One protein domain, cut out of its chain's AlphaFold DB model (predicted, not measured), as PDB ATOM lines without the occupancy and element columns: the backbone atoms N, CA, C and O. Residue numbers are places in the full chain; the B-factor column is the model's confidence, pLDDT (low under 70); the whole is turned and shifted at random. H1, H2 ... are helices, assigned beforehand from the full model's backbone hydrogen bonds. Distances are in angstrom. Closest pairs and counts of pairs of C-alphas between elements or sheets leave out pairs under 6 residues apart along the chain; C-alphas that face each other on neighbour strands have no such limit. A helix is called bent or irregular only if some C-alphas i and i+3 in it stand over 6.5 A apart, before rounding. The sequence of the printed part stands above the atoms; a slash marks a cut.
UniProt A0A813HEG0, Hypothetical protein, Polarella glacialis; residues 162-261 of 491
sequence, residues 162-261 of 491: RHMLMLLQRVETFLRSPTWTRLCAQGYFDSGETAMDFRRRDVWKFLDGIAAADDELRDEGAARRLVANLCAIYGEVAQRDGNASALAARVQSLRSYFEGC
ATOM      1  N   ARG A 162     642.626 434.211 445.566       93.25
ATOM      2  CA  ARG A 162     643.638 435.079 444.950       93.25
ATOM      3  C   ARG A 162     643.650 434.941 443.428       93.25
ATOM      4  O   ARG A 162     643.660 435.955 442.733       93.25
ATOM      5  N   HIS A 163     643.624 433.712 442.918       94.31
ATOM      6  CA  HIS A 163     643.565 433.464 441.482       94.31
ATOM      7  C   HIS A 163     642.285 434.050 440.868       94.31
ATOM      8  O   HIS A 163     642.348 434.758 439.864       94.31
ATOM      9  N   MET A 164     641.132 433.858 441.519       96.56
ATOM     10  CA  MET A 164     639.872 434.447 441.053       96.56
ATOM     11  C   MET A 164     639.903 435.981 441.031       96.56
ATOM     12  O   MET A 164     639.442 436.580 440.064       96.56
ATOM     13  N   LEU A 165     640.475 436.628 442.051       97.19
ATOM     14  CA  LEU A 165     640.632 438.087 442.089       97.19
ATOM     15  C   LEU A 165     641.504 438.602 440.936       97.19
ATOM     16  O   LEU A 165     641.176 439.619 440.327       97.19
ATOM     17  N   MET A 166     642.574 437.878 440.598       96.88
ATOM     18  CA  MET A 166     643.417 438.192 439.445       96.88
ATOM     19  C   MET A 166     642.625 438.102 438.128       96.88
ATOM     20  O   MET A 166     642.655 439.041 437.332       96.88
ATOM     21  N   LEU A 167     641.849 437.033 437.917       97.75
ATOM     22  CA  LEU A 167     641.030 436.898 436.709       97.75
ATOM     23  C   LEU A 167     639.943 437.982 436.610       97.75
ATOM     24  O   LEU A 167     639.700 438.519 435.527       97.75
ATOM     25  N   LEU A 168     639.311 438.344 437.729       98.44
ATOM     26  CA  LEU A 168     638.335 439.437 437.773       98.44
ATOM     27  C   LEU A 168     638.977 440.778 437.392       98.44
ATOM     28  O   LEU A 168     638.382 441.534 436.626       98.44
ATOM     29  N   GLN A 169     640.215 441.040 437.821       98.31
ATOM     30  CA  GLN A 169     640.953 442.246 437.429       98.31
ATOM     31  C   GLN A 169     641.208 442.316 435.912       98.31
ATOM     32  O   GLN A 169     641.112 443.395 435.312       98.31
ATOM     33  N   ARG A 170     641.498 441.175 435.272       98.12
ATOM     34  CA  ARG A 170     641.619 441.086 433.805       98.12
ATOM     35  C   ARG A 170     640.297 441.418 433.119       98.12
ATOM     36  O   ARG A 170     640.286 442.174 432.149       98.12
ATOM     37  N   VAL A 171     639.177 440.925 433.652       98.31
ATOM     38  CA  VAL A 171     637.838 441.251 433.135       98.31
ATOM     39  C   VAL A 171     637.539 442.744 433.259       98.31
ATOM     40  O   VAL A 171     637.095 443.340 432.285       98.31
ATOM     41  N   GLU A 172     637.823 443.383 434.396       98.00
ATOM     42  CA  GLU A 172     637.621 444.835 434.547       98.00
ATOM     43  C   GLU A 172     638.387 445.643 433.496       98.00
ATOM     44  O   GLU A 172     637.858 446.604 432.934       98.00
ATOM     45  N   THR A 173     639.627 445.238 433.222       97.94
ATOM     46  CA  THR A 173     640.472 445.861 432.198       97.94
ATOM     47  C   THR A 173     639.867 445.657 430.811       97.94
ATOM     48  O   THR A 173     639.694 446.611 430.052       97.94
ATOM     49  N   PHE A 174     639.458 444.426 430.502       98.00
ATOM     50  CA  PHE A 174     638.845 444.067 429.231       98.00
ATOM     51  C   PHE A 174     637.532 444.817 428.968       98.00
ATOM     52  O   PHE A 174     637.364 445.360 427.876       98.00
ATOM     53  N   LEU A 175     636.637 444.928 429.956       97.25
ATOM     54  CA  LEU A 175     635.344 445.620 429.828       97.25
ATOM     55  C   LEU A 175     635.481 447.124 429.529       97.25
ATOM     56  O   LEU A 175     634.557 447.728 428.992       97.25
ATOM     57  N   ARG A 176     636.626 447.736 429.857       96.75
ATOM     58  CA  ARG A 176     636.936 449.145 429.545       96.75
ATOM     59  C   ARG A 176     637.626 449.323 428.189       96.75
ATOM     60  O   ARG A 176     637.866 450.454 427.772       96.75
ATOM     61  N   SER A 177     637.976 448.229 427.514       97.06
ATOM     62  CA  SER A 177     638.740 448.273 426.270       97.06
ATOM     63  C   SER A 177     637.852 448.554 425.045       97.06
ATOM     64  O   SER A 177     636.708 448.097 424.989       97.06
ATOM     65  N   PRO A 178     638.387 449.193 423.986       96.94
ATOM     66  CA  PRO A 178     637.697 449.284 422.695       96.94
ATOM     67  C   PRO A 178     637.375 447.909 422.085       96.94
ATOM     68  O   PRO A 178     636.425 447.755 421.314       96.94
ATOM     69  N   THR A 179     638.168 446.890 422.433       96.12
ATOM     70  CA  THR A 179     637.963 445.515 421.978       96.12
ATOM     71  C   THR A 179     636.664 444.923 422.513       96.12
ATOM     72  O   THR A 179     635.963 444.264 421.748       96.12
ATOM     73  N   TRP A 180     636.302 445.193 423.770       96.25
ATOM     74  CA  TRP A 180     635.019 444.771 424.335       96.25
ATOM     75  C   TRP A 180     633.842 445.303 423.511       96.25
ATOM     76  O   TRP A 180     633.055 444.512 422.993       96.25
ATOM     77  N   THR A 181     633.781 446.621 423.291       96.19
ATOM     78  CA  THR A 181     632.714 447.258 422.499       96.19
ATOM     79  C   THR A 181     632.618 446.651 421.100       96.19
ATOM     80  O   THR A 181     631.529 446.324 420.630       96.19
ATOM     81  N   ARG A 182     633.765 446.427 420.444       96.38
ATOM     82  CA  ARG A 182     633.818 445.803 419.117       96.38
ATOM     83  C   ARG A 182     633.280 444.368 419.122       96.38
ATOM     84  O   ARG A 182     632.530 444.007 418.219       96.38
ATOM     85  N   LEU A 183     633.671 443.542 420.093       94.12
ATOM     86  CA  LEU A 183     633.231 442.144 420.184       94.12
ATOM     87  C   LEU A 183     631.740 442.038 420.524       94.12
ATOM     88  O   LEU A 183     631.039 441.209 419.943       94.12
ATOM     89  N   CYS A 184     631.236 442.912 421.396       93.88
ATOM     90  CA  CYS A 184     629.810 443.042 421.673       93.88
ATOM     91  C   CYS A 184     629.003 443.367 420.417       93.88
ATOM     92  O   CYS A 184     628.047 442.658 420.108       93.88
ATOM     93  N   ALA A 185     629.418 444.376 419.646       94.38
ATOM     94  CA  ALA A 185     628.742 444.742 418.402       94.38
ATOM     95  C   ALA A 185     628.677 443.559 417.414       94.38
ATOM     96  O   ALA A 185     627.668 443.354 416.742       94.38
ATOM     97  N   GLN A 186     629.719 442.723 417.394       92.06
ATOM     98  CA  GLN A 186     629.807 441.514 416.568       92.06
ATOM     99  C   GLN A 186     628.990 440.322 417.099       92.06
ATOM    100  O   GLN A 186     628.883 439.320 416.400       92.06
ATOM    101  N   GLY A 187     628.418 440.404 418.304       89.62
ATOM    102  CA  GLY A 187     627.675 439.293 418.912       89.62
ATOM    103  C   GLY A 187     628.574 438.162 419.374       89.62
ATOM    104  O   GLY A 187     628.172 437.005 419.383       89.62
ATOM    105  N   TYR A 188     629.821 438.482 419.729       89.31
ATOM    106  CA  TYR A 188     630.816 437.485 420.110       89.31
ATOM    107  C   TYR A 188     630.356 436.619 421.296       89.31
ATOM    108  O   TYR A 188     630.680 435.439 421.337       89.31
ATOM    109  N   PHE A 189     629.579 437.189 422.223       88.75
ATOM    110  CA  PHE A 189     629.110 436.537 423.452       88.75
ATOM    111  C   PHE A 189     627.673 435.993 423.370       88.75
ATOM    112  O   PHE A 189     627.104 435.632 424.399       88.75
ATOM    113  N   ASP A 190     627.070 435.952 422.183       83.62
ATOM    114  CA  ASP A 190     625.723 435.407 422.032       83.62
ATOM    115  C   ASP A 190     625.692 433.899 422.331       83.62
ATOM    116  O   ASP A 190     626.582 433.138 421.934       83.62
ATOM    117  N   SER A 191     624.636 433.449 423.007       71.38
ATOM    118  CA  SER A 191     624.371 432.028 423.229       71.38
ATOM    119  C   SER A 191     623.713 431.393 421.994       71.38
ATOM    120  O   SER A 191     622.906 432.020 421.313       71.38
ATOM    121  N   GLY A 192     624.055 430.136 421.683       71.19
ATOM    122  CA  GLY A 192     623.470 429.406 420.550       71.19
ATOM    123  C   GLY A 192     624.412 428.381 419.915       71.19
ATOM    124  O   GLY A 192     625.404 427.974 420.521       71.19
ATOM    125  N   GLU A 193     624.113 427.977 418.677       61.72
ATOM    126  CA  GLU A 193     624.866 426.958 417.917       61.72
ATOM    127  C   GLU A 193     626.356 427.310 417.731       61.72
ATOM    128  O   GLU A 193     627.207 426.427 417.663       61.72
ATOM    129  N   THR A 194     626.702 428.601 417.741       65.75
ATOM    130  CA  THR A 194     628.076 429.109 417.598       65.75
ATOM    131  C   THR A 194     628.869 429.162 418.909       65.75
ATOM    132  O   THR A 194     630.026 429.593 418.907       65.75
ATOM    133  N   ALA A 195     628.296 428.732 420.040       69.75
ATOM    134  CA  ALA A 195     628.946 428.812 421.353       69.75
ATOM    135  C   ALA A 195     630.279 428.038 421.408       69.75
ATOM    136  O   ALA A 195     631.235 428.483 422.045       69.75
ATOM    137  N   MET A 196     630.383 426.908 420.698       74.81
ATOM    138  CA  MET A 196     631.641 426.160 420.591       74.81
ATOM    139  C   MET A 196     632.719 426.935 419.825       74.81
ATOM    140  O   MET A 196     633.884 426.909 420.214       74.81
ATOM    141  N   ASP A 197     632.358 427.662 418.767       81.56
ATOM    142  CA  ASP A 197     633.316 428.458 417.990       81.56
ATOM    143  C   ASP A 197     633.870 429.629 418.788       81.56
ATOM    144  O   ASP A 197     635.030 430.000 418.626       81.56
ATOM    145  N   PHE A 198     633.044 430.236 419.638       84.12
ATOM    146  CA  PHE A 198     633.495 431.247 420.589       84.12
ATOM    147  C   PHE A 198     634.536 430.664 421.556       84.12
ATOM    148  O   PHE A 198     635.629 431.216 421.680       84.12
ATOM    149  N   ARG A 199     634.227 429.511 422.166       88.19
ATOM    150  CA  ARG A 199     635.118 428.836 423.117       88.19
ATOM    151  C   ARG A 199     636.455 428.463 422.476       88.19
ATOM    152  O   ARG A 199     637.513 428.669 423.044       88.19
ATOM    153  N   ARG A 200     636.453 427.987 421.234       92.44
ATOM    154  CA  ARG A 200     637.714 427.734 420.520       92.44
ATOM    155  C   ARG A 200     638.528 429.016 420.316       92.44
ATOM    156  O   ARG A 200     639.736 429.020 420.506       92.44
ATOM    157  N   ARG A 201     637.869 430.119 419.948       92.56
ATOM    158  CA  ARG A 201     638.530 431.401 419.661       92.56
ATOM    159  C   ARG A 201     639.203 432.034 420.877       92.56
ATOM    160  O   ARG A 201     640.232 432.678 420.698       92.56
ATOM    161  N   ASP A 202     638.654 431.895 422.082       94.38
ATOM    162  CA  ASP A 202     639.298 432.445 423.282       94.38
ATOM    163  C   ASP A 202     640.541 431.645 423.717       94.38
ATOM    164  O   ASP A 202     641.543 432.261 424.080       94.38
ATOM    165  N   VAL A 203     640.534 430.319 423.543       96.94
ATOM    166  CA  VAL A 203     641.712 429.455 423.711       96.94
ATOM    167  C   VAL A 203     642.803 429.869 422.731       96.94
ATOM    168  O   VAL A 203     643.936 430.104 423.140       96.94
ATOM    169  N   TRP A 204     642.471 430.043 421.447       95.94
ATOM    170  CA  TRP A 204     643.456 430.491 420.458       95.94
ATOM    171  C   TRP A 204     644.001 431.879 420.770       95.94
ATOM    172  O   TRP A 204     645.206 432.069 420.741       95.94
ATOM    173  N   LYS A 205     643.146 432.822 421.176       96.75
ATOM    174  CA  LYS A 205     643.582 434.162 421.588       96.75
ATOM    175  C   LYS A 205     644.562 434.113 422.768       96.75
ATOM    176  O   LYS A 205     645.547 434.846 422.769       96.75
ATOM    177  N   PHE A 206     644.300 433.248 423.747       97.88
ATOM    178  CA  PHE A 206     645.189 433.028 424.886       97.88
ATOM    179  C   PHE A 206     646.542 432.446 424.447       97.88
ATOM    180  O   PHE A 206     647.598 432.954 424.829       97.88
ATOM    181  N   LEU A 207     646.514 431.415 423.597       97.75
ATOM    182  CA  LEU A 207     647.712 430.758 423.071       97.75
ATOM    183  C   LEU A 207     648.522 431.661 422.129       97.75
ATOM    184  O   LEU A 207     649.748 431.622 422.180       97.75
ATOM    185  N   ASP A 208     647.868 432.513 421.336       97.69
ATOM    186  CA  ASP A 208     648.515 433.537 420.507       97.69
ATOM    187  C   ASP A 208     649.294 434.526 421.383       97.69
ATOM    188  O   ASP A 208     650.413 434.901 421.039       97.69
ATOM    189  N   GLY A 209     648.746 434.896 422.547       97.75
ATOM    190  CA  GLY A 209     649.442 435.706 423.552       97.75
ATOM    191  C   GLY A 209     650.700 435.032 424.083       97.75
ATOM    192  O   GLY A 209     651.769 435.638 424.103       97.75
ATOM    193  N   ILE A 210     650.610 433.744 424.424       96.62
ATOM    194  CA  ILE A 210     651.782 432.959 424.836       96.62
ATOM    195  C   ILE A 210     652.824 432.906 423.713       96.62
ATOM    196  O   ILE A 210     654.008 433.118 423.965       96.62
ATOM    197  N   ALA A 211     652.399 432.637 422.477       97.25
ATOM    198  CA  ALA A 211     653.293 432.542 421.327       97.25
ATOM    199  C   ALA A 211     653.978 433.880 421.003       97.25
ATOM    200  O   ALA A 211     655.148 433.893 420.619       97.25
ATOM    201  N   ALA A 212     653.269 434.997 421.181       97.69
ATOM    202  CA  ALA A 212     653.782 436.346 420.969       97.69
ATOM    203  C   ALA A 212     654.593 436.898 422.155       97.69
ATOM    204  O   ALA A 212     655.171 437.975 422.023       97.69
ATOM    205  N   ALA A 213     654.647 436.184 423.290       96.69
ATOM    206  CA  ALA A 213     655.132 436.714 424.568       96.69
ATOM    207  C   ALA A 213     654.447 438.046 424.947       96.69
ATOM    208  O   ALA A 213     655.088 438.986 425.414       96.69
ATOM    209  N   ASP A 214     653.133 438.106 424.725       97.75
ATOM    210  CA  ASP A 214     652.274 439.261 424.965       97.75
ATOM    211  C   ASP A 214     651.243 438.918 426.054       97.75
ATOM    212  O   ASP A 214     650.261 438.197 425.829       97.75
ATOM    213  N   ASP A 215     651.501 439.429 427.260       95.75
ATOM    214  CA  ASP A 215     650.642 439.223 428.423       95.75
ATOM    215  C   ASP A 215     649.269 439.888 428.253       95.75
ATOM    216  O   ASP A 215     648.279 439.331 428.720       95.75
ATOM    217  N   GLU A 216     649.166 441.028 427.558       96.19
ATOM    218  CA  GLU A 216     647.877 441.692 427.323       96.19
ATOM    219  C   GLU A 216     647.004 440.841 426.399       96.19
ATOM    220  O   GLU A 216     645.816 440.630 426.662       96.19
ATOM    221  N   LEU A 217     647.610 440.296 425.342       96.50
ATOM    222  CA  LEU A 217     646.960 439.408 424.389       96.50
ATOM    223  C   LEU A 217     646.472 438.114 425.055       96.50
ATOM    224  O   LEU A 217     645.329 437.694 424.832       96.50
ATOM    225  N   ARG A 218     647.319 437.511 425.899       97.06
ATOM    226  CA  ARG A 218     646.982 436.318 426.686       97.06
ATOM    227  C   ARG A 218     645.834 436.612 427.652       97.06
ATOM    228  O   ARG A 218     644.835 435.889 427.674       97.06
ATOM    229  N   ASP A 219     645.960 437.685 428.427       97.56
ATOM    230  CA  ASP A 219     644.998 438.071 429.456       97.56
ATOM    231  C   ASP A 219     643.637 438.441 428.845       97.56
ATOM    232  O   ASP A 219     642.597 438.133 429.432       97.56
ATOM    233  N   GLU A 220     643.615 439.009 427.634       97.38
ATOM    234  CA  GLU A 220     642.392 439.239 426.859       97.38
ATOM    235  C   GLU A 220     641.668 437.919 426.536       97.38
ATOM    236  O   GLU A 220     640.445 437.837 426.667       97.38
ATOM    237  N   GLY A 221     642.402 436.872 426.137       96.94
ATOM    238  CA  GLY A 221     641.851 435.533 425.898       96.94
ATOM    239  C   GLY A 221     641.170 434.958 427.143       96.94
ATOM    240  O   GLY A 221     640.002 434.563 427.092       96.94
ATOM    241  N   ALA A 222     641.857 435.014 428.287       97.62
ATOM    242  CA  ALA A 222     641.305 434.576 429.569       97.62
ATOM    243  C   ALA A 222     640.080 435.406 429.998       97.62
ATOM    244  O   ALA A 222     639.065 434.852 430.429       97.62
ATOM    245  N   ALA A 223     640.132 436.734 429.835       97.88
ATOM    246  CA  ALA A 223     639.029 437.629 430.175       97.88
ATOM    247  C   ALA A 223     637.781 437.365 429.320       97.88
ATOM    248  O   ALA A 223     636.673 437.315 429.856       97.88
ATOM    249  N   ARG A 224     637.947 437.132 428.008       96.38
ATOM    250  CA  ARG A 224     636.847 436.745 427.109       96.38
ATOM    251  C   ARG A 224     636.142 435.491 427.619       96.38
ATOM    252  O   ARG A 224     634.916 435.504 427.750       96.38
ATOM    253  N   ARG A 225     636.895 434.434 427.946       96.25
ATOM    254  CA  ARG A 225     636.306 433.197 428.474       96.25
ATOM    255  C   ARG A 225     635.578 433.440 429.792       96.25
ATOM    256  O   ARG A 225     634.452 432.970 429.959       96.25
ATOM    257  N   LEU A 226     636.192 434.179 430.719       96.94
ATOM    258  CA  LEU A 226     635.579 434.443 432.018       96.94
ATOM    259  C   LEU A 226     634.272 435.234 431.873       96.94
ATOM    260  O   LEU A 226     633.291 434.871 432.513       96.94
ATOM    261  N   VAL A 227     634.205 436.238 430.993       95.94
ATOM    262  CA  VAL A 227     632.954 436.970 430.718       95.94
ATOM    263  C   VAL A 227     631.854 436.036 430.217       95.94
ATOM    264  O   VAL A 227     630.744 436.079 430.742       95.94
ATOM    265  N   ALA A 228     632.146 435.146 429.265       93.81
ATOM    266  CA  ALA A 228     631.145 434.187 428.795       93.81
ATOM    267  C   ALA A 228     630.681 433.226 429.895       93.81
ATOM    268  O   ALA A 228     629.493 432.916 429.981       93.81
ATOM    269  N   ASN A 229     631.591 432.792 430.771       95.12
ATOM    270  CA  ASN A 229     631.229 431.993 431.939       95.12
ATOM    271  C   ASN A 229     630.329 432.782 432.905       95.12
ATOM    272  O   ASN A 229     629.343 432.234 433.386       95.12
ATOM    273  N   LEU A 230     630.616 434.065 433.156       95.44
ATOM    274  CA  LEU A 230     629.773 434.928 433.991       95.44
ATOM    275  C   LEU A 230     628.369 435.093 433.397       95.44
ATOM    276  O   LEU A 230     627.390 434.952 434.127       95.44
ATOM    277  N   CYS A 231     628.267 435.326 432.086       92.88
ATOM    278  CA  CYS A 231     626.988 435.385 431.379       92.88
ATOM    279  C   CYS A 231     626.195 434.080 431.528       92.88
ATOM    280  O   CYS A 231     625.018 434.104 431.881       92.88
ATOM    281  N   ALA A 232     626.846 432.932 431.318       91.88
ATOM    282  CA  ALA A 232     626.199 431.625 431.401       91.88
ATOM    283  C   ALA A 232     625.747 431.256 432.826       91.88
ATOM    284  O   ALA A 232     624.705 430.627 432.986       91.88
ATOM    285  N   ILE A 233     626.522 431.625 433.850       94.81
ATOM    286  CA  ILE A 233     626.259 431.245 435.247       94.81
ATOM    287  C   ILE A 233     625.240 432.183 435.899       94.81
ATOM    288  O   ILE A 233     624.325 431.719 436.570       94.81
ATOM    289  N   TYR A 234     625.386 433.495 435.703       94.50
ATOM    290  CA  TYR A 234     624.585 434.502 436.406       94.50
ATOM    291  C   TYR A 234     623.439 435.077 435.564       94.50
ATOM    292  O   TYR A 234     622.694 435.923 436.056       94.50
ATOM    293  N   GLY A 235     623.289 434.644 434.308       89.19
ATOM    294  CA  GLY A 235     622.251 435.136 433.396       89.19
ATOM    295  C   GLY A 235     622.476 436.570 432.908       89.19
ATOM    296  O   GLY A 235     621.560 437.185 432.366       89.19
ATOM    297  N   GLU A 236     623.680 437.114 433.102       86.88
ATOM    298  CA  GLU A 236     624.048 438.442 432.613       86.88
ATOM    299  C   GLU A 236     624.185 438.425 431.084       86.88
ATOM    300  O   GLU A 236     624.682 437.457 430.505       86.88
ATOM    301  N   VAL A 237     623.807 439.514 430.411       85.94
ATOM    302  CA  VAL A 237     623.866 439.606 428.943       85.94
ATOM    303  C   VAL A 237     624.864 440.673 428.516       85.94
ATOM    304  O   VAL A 237     624.747 441.838 428.905       85.94
ATOM    305  N   ALA A 238     625.819 440.281 427.670       88.50
ATOM    306  CA  ALA A 238     626.712 441.206 426.985       88.50
ATOM    307  C   ALA A 238     625.909 442.066 425.993       88.50
ATOM    308  O   ALA A 238     625.415 441.576 424.978       88.50
ATOM    309  N   GLN A 239     625.750 443.352 426.305       90.31
ATOM    310  CA  GLN A 239     624.935 444.262 425.502       90.31
ATOM    311  C   GLN A 239     625.629 444.602 424.178       90.31
ATOM    312  O   GLN A 239     626.833 444.866 424.154       90.31
ATOM    313  N   ARG A 240     624.869 444.637 423.074       91.88
ATOM    314  CA  ARG A 240     625.398 444.891 421.718       91.88
ATOM    315  C   ARG A 240     626.003 446.284 421.539       91.88
ATOM    316  O   ARG A 240     626.886 446.453 420.706       91.88
ATOM    317  N   ASP A 241     625.556 447.254 422.330       92.25
ATOM    318  CA  ASP A 241     626.103 448.615 422.385       92.25
ATOM    319  C   ASP A 241     627.417 448.712 423.191       92.25
ATOM    320  O   ASP A 241     628.029 449.776 423.258       92.25
ATOM    321  N   GLY A 242     627.874 447.605 423.788       92.19
ATOM    322  CA  GLY A 242     629.066 447.555 424.628       92.19
ATOM    323  C   GLY A 242     628.843 448.043 426.061       92.19
ATOM    324  O   GLY A 242     629.818 448.182 426.799       92.19
ATOM    325  N   ASN A 243     627.604 448.286 426.497       95.12
ATOM    326  CA  ASN A 243     627.331 448.655 427.881       95.12
ATOM    327  C   ASN A 243     627.675 447.498 428.836       95.12
ATOM    328  O   ASN A 243     627.050 446.438 428.823       95.12
ATOM    329  N   ALA A 244     628.683 447.720 429.680       95.50
ATOM    330  CA  ALA A 244     629.216 446.726 430.606       95.50
ATOM    331  C   ALA A 244     628.699 446.871 432.047       95.50
ATOM    332  O   ALA A 244     629.206 446.183 432.926       95.50
ATOM    333  N   SER A 245     627.740 447.760 432.335       95.06
ATOM    334  CA  SER A 245     627.368 448.118 433.717       95.06
ATOM    335  C   SER A 245     626.936 446.920 434.576       95.06
ATOM    336  O   SER A 245     627.412 446.778 435.702       95.06
ATOM    337  N   ALA A 246     626.103 446.024 434.036       94.38
ATOM    338  CA  ALA A 246     625.646 444.821 434.731       94.38
ATOM    339  C   ALA A 246     626.800 443.841 435.014       94.38
ATOM    340  O   ALA A 246     626.992 443.404 436.149       94.38
ATOM    341  N   LEU A 247     627.644 443.577 434.008       95.62
ATOM    342  CA  LEU A 247     628.835 442.736 434.161       95.62
ATOM    343  C   LEU A 247     629.849 443.348 435.134       95.62
ATOM    344  O   LEU A 247     630.403 442.635 435.964       95.62
ATOM    345  N   ALA A 248     630.060 444.662 435.090       96.88
ATOM    346  CA  ALA A 248     630.938 445.366 436.018       96.88
ATOM    347  C   ALA A 248     630.421 445.274 437.464       96.88
ATOM    348  O   ALA A 248     631.198 445.006 438.379       96.88
ATOM    349  N   ALA A 249     629.108 445.415 437.677       97.19
ATOM    350  CA  ALA A 249     628.493 445.218 438.989       97.19
ATOM    351  C   ALA A 249     628.650 443.769 439.482       97.19
ATOM    352  O   ALA A 249     628.982 443.545 440.650       97.19
ATOM    353  N   ARG A 250     628.483 442.779 438.592       97.50
ATOM    354  CA  ARG A 250     628.728 441.361 438.897       97.50
ATOM    355  C   ARG A 250     630.176 441.111 439.312       97.50
ATOM    356  O   ARG A 250     630.411 440.452 440.324       97.50
ATOM    357  N   VAL A 251     631.132 441.649 438.558       97.88
ATOM    358  CA  VAL A 251     632.567 441.544 438.847       97.88
ATOM    359  C   VAL A 251     632.885 442.148 440.213       97.88
ATOM    360  O   VAL A 251     633.507 441.478 441.035       97.88
ATOM    361  N   GLN A 252     632.368 443.342 440.512       98.06
ATOM    362  CA  GLN A 252     632.556 443.978 441.816       98.06
ATOM    363  C   GLN A 252     631.949 443.150 442.960       98.06
ATOM    364  O   GLN A 252     632.569 443.007 444.013       98.06
ATOM    365  N   SER A 253     630.762 442.566 442.758       98.00
ATOM    366  CA  SER A 253     630.132 441.683 443.747       98.00
ATOM    367  C   SER A 253     630.976 440.437 444.026       98.00
ATOM    368  O   SER A 253     631.099 440.037 445.182       98.00
ATOM    369  N   LEU A 254     631.548 439.816 442.991       98.12
ATOM    370  CA  LEU A 254     632.419 438.648 443.141       98.12
ATOM    371  C   LEU A 254     633.750 439.012 443.797       98.12
ATOM    372  O   LEU A 254     634.260 438.245 444.608       98.12
ATOM    373  N   ARG A 255     634.286 440.199 443.504       98.19
ATOM    374  CA  ARG A 255     635.487 440.722 444.157       98.19
ATOM    375  C   ARG A 255     635.270 440.834 445.666       98.19
ATOM    376  O   ARG A 255     636.008 440.219 446.429       98.19
ATOM    377  N   SER A 256     634.187 441.497 446.077       97.94
ATOM    378  CA  SER A 256     633.797 441.598 447.489       97.94
ATOM    379  C   SER A 256     633.578 440.224 448.135       97.94
ATOM    380  O   SER A 256     633.949 440.022 449.288       97.94
ATOM    381  N   TYR A 257     633.002 439.267 447.397       97.75
ATOM    382  CA  TYR A 257     632.833 437.891 447.869       97.75
ATOM    383  C   TYR A 257     634.184 437.220 448.160       97.75
ATOM    384  O   TYR A 257     634.386 436.720 449.265       97.75
ATOM    385  N   PHE A 258     635.127 437.236 447.212       96.81
ATOM    386  CA  PHE A 258     636.425 436.570 447.376       96.81
ATOM    387  C   PHE A 258     637.333 437.260 448.399       96.81
ATOM    388  O   PHE A 258     638.068 436.566 449.097       96.81
ATOM    389  N   GLU A 259     637.262 438.588 448.525       96.44
ATOM    390  CA  GLU A 259     637.972 439.350 449.567       96.44
ATOM    391  C   GLU A 259     637.418 439.065 450.972       96.44
ATOM    392  O   GLU A 259     638.164 439.098 451.948       96.44
ATOM    393  N   GLY A 260     636.120 438.762 451.081       95.50
ATOM    394  CA  GLY A 260     635.463 438.421 452.344       95.50
ATOM    395  C   GLY A 260     635.573 436.949 452.757       95.50
ATOM    396  O   GLY A 260     635.235 436.619 453.892       95.50
ATOM    397  N   CYS A 261     636.021 436.060 451.863       93.62
ATOM    398  CA  CYS A 261     636.101 434.619 452.113       93.62
ATOM    399  C   CYS A 261     637.517 434.182 452.514       93.62
ATOM    400  O   CYS A 261     638.502 434.547 451.867       93.62
TER     401      CYS A 261
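What this domain is: This is residues 162 to 261 of the 491 residues of the protein "Hypothetical protein" of Polarella glacialis (UniProt A0A813HEG0). Two pairs of antiparallel helices, the hairpin H3-H4 and the pair H1-H5, are set crosswise in a compact body, with H1 packing across the middle of H4 at nearly a right angle. H4, the longest helix, has its centre nearest to the mean of the C-alphas, with H3 along it, while H5 lies side by side with H1 and the short H2 turns off near the end of H1. The printed part has 100 residues with five named helices, H1 to H5 in that order along the chain, and no named strand; the class is all helix. The radius of gyration of the C-alphas is 13.1 A, and the C-alphas span 35 by 30 by 23 A.

How they stand to each other: H1, residues 162 to 175, is followed by H2, residues 178 to 185. These two are close but not clearly touching, about perpendicular at 76 degrees; their closest C-alphas are those of Phe 174 and Trp 180, 6.3 A apart. H3, residues 195 to 212, and H4, residues 215 to 234, form a helical hairpin. They touch and run opposite ways at a shallow tilt of 22 degrees, and their closest C-alphas, those of Gly 209 and Arg 218, are 4.0 A apart. H4 touches H1 with residues 219 to 227 alone, about perpendicular at 84 degrees; the closest C-alphas are those of Val 171 and Ala 223, 4.8 A apart. H5, residues 245 to 260, touches H1 and runs the opposite way at a shallow tilt of 17 degrees, with the C-alphas of Leu 165 and Arg 255 closest at 6.1 A. H4 and H5 are close but not clearly touching, their closest C-alphas being those of Leu 230 and Leu 247, 7.9 A apart. H3 is apart from H1, H2 and H5. In each of the five helices every O i to N i+4 pair is within hydrogen-bond range.

Where its parts are: H1 begins at C-alpha 162 at (643.638, 435.079, 444.950) and measures 20.2 A from first to last C-alpha. H2 has eight residues. H3 measures 26.0 A. H4 measures 27.7 A and begins at C-alpha 215 at (650.642, 439.223, 428.423). H5 measures 22.5 A and ends at C-alpha 260 at (635.463, 438.421, 452.344). No helix is bent.

The domain as a whole: The two C-alphas farthest apart are those of Glu 193 and Gly 260, at 37.8 A. The printed part has no cut. The links H1 to H2 and H3 to H4 are tight; H2 to H3 and H4 to H5 are short. The mean pLDDT of the printed part is 93.5, and residues 193 to 195 are under 70.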